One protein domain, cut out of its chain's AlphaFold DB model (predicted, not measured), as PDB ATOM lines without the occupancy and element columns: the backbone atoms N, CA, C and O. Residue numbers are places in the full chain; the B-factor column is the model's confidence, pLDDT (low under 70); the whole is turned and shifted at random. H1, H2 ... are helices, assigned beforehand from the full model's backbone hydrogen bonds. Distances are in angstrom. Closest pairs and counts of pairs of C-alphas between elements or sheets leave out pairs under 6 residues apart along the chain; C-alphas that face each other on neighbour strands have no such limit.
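What this domain is: This is residues 34 to 86 of the 273 residues of an uncharacterized protein of Bacteroidetes bacterium RIFCSPLOWO2_12_FULL_37_12 (UniProt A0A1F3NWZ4). A loose, flat hairpin of two helices, H1 and H2, running side by side in opposite ways, with a wide loop joining them at one end and a tail of loop at the other. Residues 55 to 60 of the joining loop stick out. The printed part has 53 residues, with two named helices, H1 then H2, no named strand, and under half of its residues in named elements; its class is all helix. The whole is loose, with a radius of gyration of the C-alphas of 12.7 A, and spans 40 by 22 by 12 A.

Where its parts are: H1, residues 34 to 46, measures 18.2 A from C-alpha 34 at (433.042, 632.820, 437.637) to C-alpha 46. H2, residues 62 to 73, measures 16.4 A and ends at C-alpha 73 at (432.522, 638.042, 429.286).

How they stand to each other: H1 and H2 form a helical hairpin. They only just touch, with 3 pairs of C-alphas within 8 A; the closest C-alphas are those of Gln 37 and Glu 70, 7.1 A apart. Their lines stand at a shallow tilt of 29 degrees, opposite ways. In H1 and H2 every O i to N i+4 pair is within hydrogen-bond range.

The domain as a whole: The two C-alphas farthest apart, those of Asn 56 and Glu 81, are 40.9 A apart. The printed part has no cut. The link from H1 to H2, 15 residues, is long. Residues 49 to 50, 52 to 60, 82 and 85 have pLDDT under 70.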
ATOM      1  N   TYR A  34     432.331 634.053 437.320       87.62
ATOM      2  CA  TYR A  34     433.042 632.820 437.637       87.62
ATOM      3  C   TYR A  34     432.146 631.800 438.339       87.62
ATOM      4  O   TYR A  34     432.417 630.601 438.269       87.62
ATOM      5  N   GLU A  35     431.113 632.255 439.048       88.62
ATOM      6  CA  GLU A  35     430.090 631.368 439.600       88.62
ATOM      7  C   GLU A  35     429.244 630.752 438.486       88.62
ATOM      8  O   GLU A  35     429.117 629.528 438.438       88.62
ATOM      9  N   ILE A  36     428.742 631.569 437.553       88.38
ATOM     10  CA  ILE A  36     428.011 631.072 436.380       88.38
ATOM     11  C   ILE A  36     428.887 630.119 435.569       88.38
ATOM     12  O   ILE A  36     428.441 629.019 435.256       88.38
ATOM     13  N   GLN A  37     430.132 630.504 435.272       90.06
ATOM     14  CA  GLN A  37     431.072 629.669 434.525       90.06
ATOM     15  C   GLN A  37     431.251 628.309 435.205       90.06
ATOM     16  O   GLN A  37     431.085 627.271 434.578       90.06
ATOM     17  N   ARG A  38     431.525 628.291 436.515       88.94
ATOM     18  CA  ARG A  38     431.690 627.037 437.260       88.94
ATOM     19  C   ARG A  38     430.424 626.181 437.228       88.94
ATOM     20  O   ARG A  38     430.523 624.979 437.007       88.94
ATOM     21  N   SER A  39     429.262 626.785 437.462       88.06
ATOM     22  CA  SER A  39     427.976 626.079 437.476       88.06
ATOM     23  C   SER A  39     427.641 625.486 436.109       88.06
ATOM     24  O   SER A  39     427.208 624.338 436.030       88.06
ATOM     25  N   ALA A  40     427.899 626.233 435.036       88.94
ATOM     26  CA  ALA A  40     427.696 625.773 433.672       88.94
ATOM     27  C   ALA A  40     428.663 624.653 433.288       88.94
ATOM     28  O   ALA A  40     428.224 623.627 432.777       88.94
ATOM     29  N   GLU A  41     429.957 624.786 433.598       88.25
ATOM     30  CA  GLU A  41     430.928 623.719 433.338       88.25
ATOM     31  C   GLU A  41     430.581 622.425 434.085       88.25
ATOM     32  O   GLU A  41     430.720 621.343 433.517       88.25
ATOM     33  N   LEU A  42     430.103 622.515 435.332       87.25
ATOM     34  CA  LEU A  42     429.638 621.346 436.084       87.25
ATOM     35  C   LEU A  42     428.420 620.702 435.414       87.25
ATOM     36  O   LEU A  42     428.444 619.502 435.155       87.25
ATOM     37  N   PHE A  43     427.404 621.502 435.084       85.75
ATOM     38  CA  PHE A  43     426.175 621.029 434.450       85.75
ATOM     39  C   PHE A  43     426.429 620.364 433.092       85.75
ATOM     40  O   PHE A  43     426.032 619.223 432.886       85.75
ATOM     41  N   PHE A  44     427.143 621.024 432.178       84.88
ATOM     42  CA  PHE A  44     427.434 620.460 430.854       84.88
ATOM     43  C   PHE A  44     428.450 619.313 430.911       84.88
ATOM     44  O   PHE A  44     428.602 618.574 429.951       84.88
ATOM     45  N   THR A  45     429.167 619.122 432.017       83.00
ATOM     46  CA  THR A  45     429.995 617.919 432.184       83.00
ATOM     47  C   THR A  45     429.172 616.731 432.694       83.00
ATOM     48  O   THR A  45     429.501 615.596 432.354       83.00
ATOM     49  N   SER A  46     428.116 616.960 433.485       78.81
ATOM     50  CA  SER A  46     427.294 615.886 434.062       78.81
ATOM     51  C   SER A  46     426.053 615.527 433.239       78.81
ATOM     52  O   SER A  46     425.789 614.344 433.049       78.81
ATOM     53  N   GLU A  47     425.308 616.521 432.750       75.50
ATOM     54  CA  GLU A  47     423.978 616.343 432.146       75.50
ATOM     55  C   GLU A  47     423.992 616.367 430.610       75.50
ATOM     56  O   GLU A  47     423.184 615.689 429.982       75.50
ATOM     57  N   ASP A  48     424.929 617.095 429.993       70.75
ATOM     58  CA  ASP A  48     425.158 617.074 428.538       70.75
ATOM     59  C   ASP A  48     426.657 616.952 428.207       70.75
ATOM     60  O   ASP A  48     427.279 617.875 427.670       70.75
ATOM     61  N   PRO A  49     427.272 615.791 428.497       65.56
ATOM     62  CA  PRO A  49     428.697 615.570 428.259       65.56
ATOM     63  C   PRO A  49     429.079 615.653 426.777       65.56
ATOM     64  O   PRO A  49     430.260 615.803 426.459       65.56
ATOM     65  N   SER A  50     428.103 615.544 425.869       68.00
ATOM     66  CA  SER A  50     428.341 615.692 424.438       68.00
ATOM     67  C   SER A  50     428.610 617.140 424.043       68.00
ATOM     68  O   SER A  50     429.232 617.357 423.000       68.00
ATOM     69  N   ARG A  51     428.191 618.108 424.883       73.50
ATOM     70  CA  ARG A  51     428.274 619.550 424.612       73.50
ATOM     71  C   ARG A  51     427.794 619.843 423.193       73.50
ATOM     72  O   ARG A  51     428.453 620.565 422.436       73.50
ATOM     73  N   SER A  52     426.738 619.139 422.782       63.59
ATOM     74  CA  SER A  52     426.391 619.059 421.375       63.59
ATOM     75  C   SER A  52     425.862 620.403 420.931       63.59
ATOM     76  O   SER A  52     424.989 620.966 421.586       63.59
ATOM     77  N   LEU A  53     426.380 620.893 419.805       63.62
ATOM     78  CA  LEU A  53     425.737 621.995 419.116       63.62
ATOM     79  C   LEU A  53     424.388 621.470 418.620       63.62
ATOM     80  O   LEU A  53     424.362 620.540 417.804       63.62
ATOM     81  N   ASP A  54     423.291 622.000 419.146       58.75
ATOM     82  CA  ASP A  54     421.966 621.626 418.695       58.75
ATOM     83  C   ASP A  54     421.773 622.180 417.284       58.75
ATOM     84  O   ASP A  54     421.600 623.374 417.045       58.75
ATOM     85  N   THR A  55     421.900 621.285 416.312       54.88
ATOM     86  CA  THR A  55     421.799 621.610 414.887       54.88
ATOM     87  C   THR A  55     420.386 621.414 414.347       54.88
ATOM     88  O   THR A  55     420.144 621.732 413.182       54.88
ATOM     89  N   ASN A  56     419.460 620.898 415.167       53.59
ATOM     90  CA  ASN A  56     418.121 620.499 414.738       53.59
ATOM     91  C   ASN A  56     416.993 621.327 415.375       53.59
ATOM     92  O   ASN A  56     415.856 621.234 414.906       53.59
ATOM     93  N   GLU A  57     417.276 622.158 416.378       54.47
ATOM     94  CA  GLU A  57     416.321 623.148 416.881       54.47
ATOM     95  C   GLU A  57     416.352 624.459 416.077       54.47
ATOM     96  O   GLU A  57     417.383 624.927 415.593       54.47
ATOM     97  N   THR A  58     415.189 625.100 415.926       50.78
ATOM     98  CA  THR A  58     415.096 626.473 415.410       50.78
ATOM     99  C   THR A  58     415.567 627.452 416.489       50.78
ATOM    100  O   THR A  58     414.752 628.126 417.117       50.78
ATOM    101  N   GLY A  59     416.873 627.508 416.744       61.50
ATOM    102  CA  GLY A  59     417.468 628.369 417.762       61.50
ATOM    103  C   GLY A  59     418.834 627.876 418.228       61.50
ATOM    104  O   GLY A  59     419.280 626.804 417.848       61.50
ATOM    105  N   ASP A  60     419.504 628.684 419.048       66.06
ATOM    106  CA  ASP A  60     420.707 628.231 419.747       66.06
ATOM    107  C   ASP A  60     420.319 627.283 420.894       66.06
ATOM    108  O   ASP A  60     419.451 627.636 421.708       66.06
ATOM    109  N   GLY A  61     421.015 626.152 421.019       77.19
ATOM    110  CA  GLY A  61     420.973 625.322 422.221       77.19
ATOM    111  C   GLY A  61     421.563 626.036 423.446       77.19
ATOM    112  O   GLY A  61     422.205 627.094 423.360       77.19
ATOM    113  N   ASP A  62     421.311 625.495 424.639       78.94
ATOM    114  CA  ASP A  62     421.733 626.136 425.892       78.94
ATOM    115  C   ASP A  62     423.259 626.158 426.061       78.94
ATOM    116  O   ASP A  62     423.809 627.124 426.608       78.94
ATOM    117  N   PHE A  63     423.962 625.160 425.518       82.12
ATOM    118  CA  PHE A  63     425.422 625.134 425.502       82.12
ATOM    119  C   PHE A  63     426.002 626.251 424.620       82.12
ATOM    120  O   PHE A  63     426.940 626.947 425.016       82.12
ATOM    121  N   GLU A  64     425.418 626.514 423.453       81.06
ATOM    122  CA  GLU A  64     425.806 627.611 422.561       81.06
ATOM    123  C   GLU A  64     425.526 628.969 423.182       81.06
ATOM    124  O   GLU A  64     426.345 629.890 423.092       81.06
ATOM    125  N   LYS A  65     424.376 629.102 423.847       81.25
ATOM    126  CA  LYS A  65     424.036 630.315 424.588       81.25
ATOM    127  C   LYS A  65     425.084 630.605 425.661       81.25
ATOM    128  O   LYS A  65     425.577 631.735 425.732       81.25
ATOM    129  N   TYR A  66     425.439 629.599 426.457       84.56
ATOM    130  CA  TYR A  66     426.468 629.712 427.485       84.56
ATOM    131  C   TYR A  66     427.846 630.022 426.889       84.56
ATOM    132  O   TYR A  66     428.462 631.008 427.281       84.56
ATOM    133  N   THR A  67     428.321 629.261 425.903       85.81
ATOM    134  CA  THR A  67     429.666 629.454 425.329       85.81
ATOM    135  C   THR A  67     429.835 630.818 424.656       85.81
ATOM    136  O   THR A  67     430.899 631.431 424.754       85.81
ATOM    137  N   ARG A  68     428.790 631.364 424.021       82.75
ATOM    138  CA  ARG A  68     428.811 632.742 423.492       82.75
ATOM    139  C   ARG A  68     428.849 633.781 424.605       82.75
ATOM    140  O   ARG A  68     429.593 634.755 424.491       82.75
ATOM    141  N   TRP A  69     428.072 633.581 425.670       84.50
ATOM    142  CA  TRP A  69     428.109 634.437 426.855       84.50
ATOM    143  C   TRP A  69     429.492 634.410 427.519       84.50
ATOM    144  O   TRP A  69     430.073 635.465 427.769       84.50
ATOM    145  N   GLU A  70     430.067 633.227 427.713       87.25
ATOM    146  CA  GLU A  70     431.381 633.046 428.324       87.25
ATOM    147  C   GLU A  70     432.467 633.684 427.452       87.25
ATOM    148  O   GLU A  70     433.283 634.466 427.938       87.25
ATOM    149  N   SER A  71     432.439 633.430 426.140       86.31
ATOM    150  CA  SER A  71     433.357 634.035 425.170       86.31
ATOM    151  C   SER A  71     433.323 635.562 425.212       86.31
ATOM    152  O   SER A  71     434.363 636.222 425.134       86.31
ATOM    153  N   PHE A  72     432.131 636.130 425.382       83.56
ATOM    154  CA  PHE A  72     431.953 637.562 425.510       83.56
ATOM    155  C   PHE A  72     432.521 638.099 426.834       83.56
ATOM    156  O   PHE A  72     433.312 639.047 426.821       83.56
ATOM    157  N   TRP A  73     432.170 637.500 427.972       81.94
ATOM    158  CA  TRP A  73     432.522 638.042 429.286       81.94
ATOM    159  C   TRP A  73     433.939 637.713 429.752       81.94
ATOM    160  O   TRP A  73     434.544 638.546 430.424       81.94
ATOM    161  N   LYS A  74     434.530 636.580 429.351       86.12
ATOM    162  CA  LYS A  74     435.835 636.114 429.863       86.12
ATOM    163  C   LYS A  74     436.985 637.109 429.689       86.12
ATOM    164  O   LYS A  74     437.922 637.101 430.479       86.12
ATOM    165  N   SER A  75     436.929 637.966 428.666       82.44
ATOM    166  CA  SER A  75     437.931 639.015 428.416       82.44
ATOM    167  C   SER A  75     437.496 640.407 428.890       82.44
ATOM    168  O   SER A  75     438.182 641.388 428.616       82.44
ATOM    169  N   ARG A  76     436.316 640.515 429.508       79.81
ATOM    170  CA  ARG A  76     435.661 641.769 429.918       79.81
ATOM    171  C   ARG A  76     435.387 641.832 431.422       79.81
ATOM    172  O   ARG A  76     434.997 642.887 431.905       79.81
ATOM    173  N   VAL A  77     435.648 640.748 432.154       79.69
ATOM    174  CA  VAL A  77     435.639 640.707 433.620       79.69
ATOM    175  C   VAL A  77     437.057 640.601 434.179       79.69
ATOM    176  O   VAL A  77     437.957 640.045 433.548       79.69
ATOM    177  N   LYS A  78     437.265 641.126 435.388       76.56
ATOM    178  CA  LYS A  78     438.513 640.976 436.143       76.56
ATOM    179  C   LYS A  78     438.235 640.172 437.410       76.56
ATOM    180  O   LYS A  78     437.189 640.335 438.029       76.56
ATOM    181  N   ASN A  79     439.200 639.356 437.830       74.19
ATOM    182  CA  ASN A  79     439.151 638.675 439.120       74.19
ATOM    183  C   ASN A  79     439.426 639.680 440.257       74.19
ATOM    184  O   ASN A  79     440.563 639.842 440.698       74.19
ATOM    185  N   THR A  80     438.401 640.436 440.639       73.81
ATOM    186  CA  THR A  80     438.371 641.356 441.790       73.81
ATOM    187  C   THR A  80     437.434 640.807 442.863       73.81
ATOM    188  O   THR A  80     436.877 639.733 442.686       73.81
ATOM    189  N   GLU A  81     437.242 641.513 443.977       71.69
ATOM    190  CA  GLU A  81     436.298 641.085 445.023       71.69
ATOM    191  C   GLU A  81     434.844 641.029 444.534       71.69
ATOM    192  O   GLU A  81     434.071 640.212 445.021       71.69
ATOM    193  N   THR A  82     434.467 641.865 443.560       68.88
ATOM    194  CA  THR A  82     433.080 641.950 443.085       68.88
ATOM    195  C   THR A  82     432.737 640.870 442.065       68.88
ATOM    196  O   THR A  82     431.613 640.389 442.073       68.88
ATOM    197  N   ARG A  83     433.684 640.473 441.195       73.69
ATOM    198  CA  ARG A  83     433.540 639.373 440.206       73.69
ATOM    199  C   ARG A  83     432.336 639.496 439.249       73.69
ATOM    200  O   ARG A  83     432.040 638.560 438.507       73.69
ATOM    201  N   LEU A  84     431.675 640.655 439.237       71.50
ATOM    202  CA  LEU A  84     430.444 640.912 438.492       71.50
ATOM    203  C   LEU A  84     430.703 640.998 436.985       71.50
ATOM    204  O   LEU A  84     431.682 641.610 436.541       71.50
ATOM    205  N   GLY A  85     429.780 640.438 436.205       69.25
ATOM    206  CA  GLY A  85     429.673 640.646 434.763       69.25
ATOM    207  C   GLY A  85     429.116 642.028 434.417       69.25
ATOM    208  O   GLY A  85     427.982 642.138 433.966       69.25
ATOM    209  N   ASP A  86     429.913 643.085 434.599       72.81
ATOM    210  CA  ASP A  86     429.534 644.448 434.212       72.81
ATOM    211  C   ASP A  86     430.566 645.133 433.295       72.81
ATOM    212  O   ASP A  86     431.770 644.870 433.331       72.81
TER     213      ASP A  86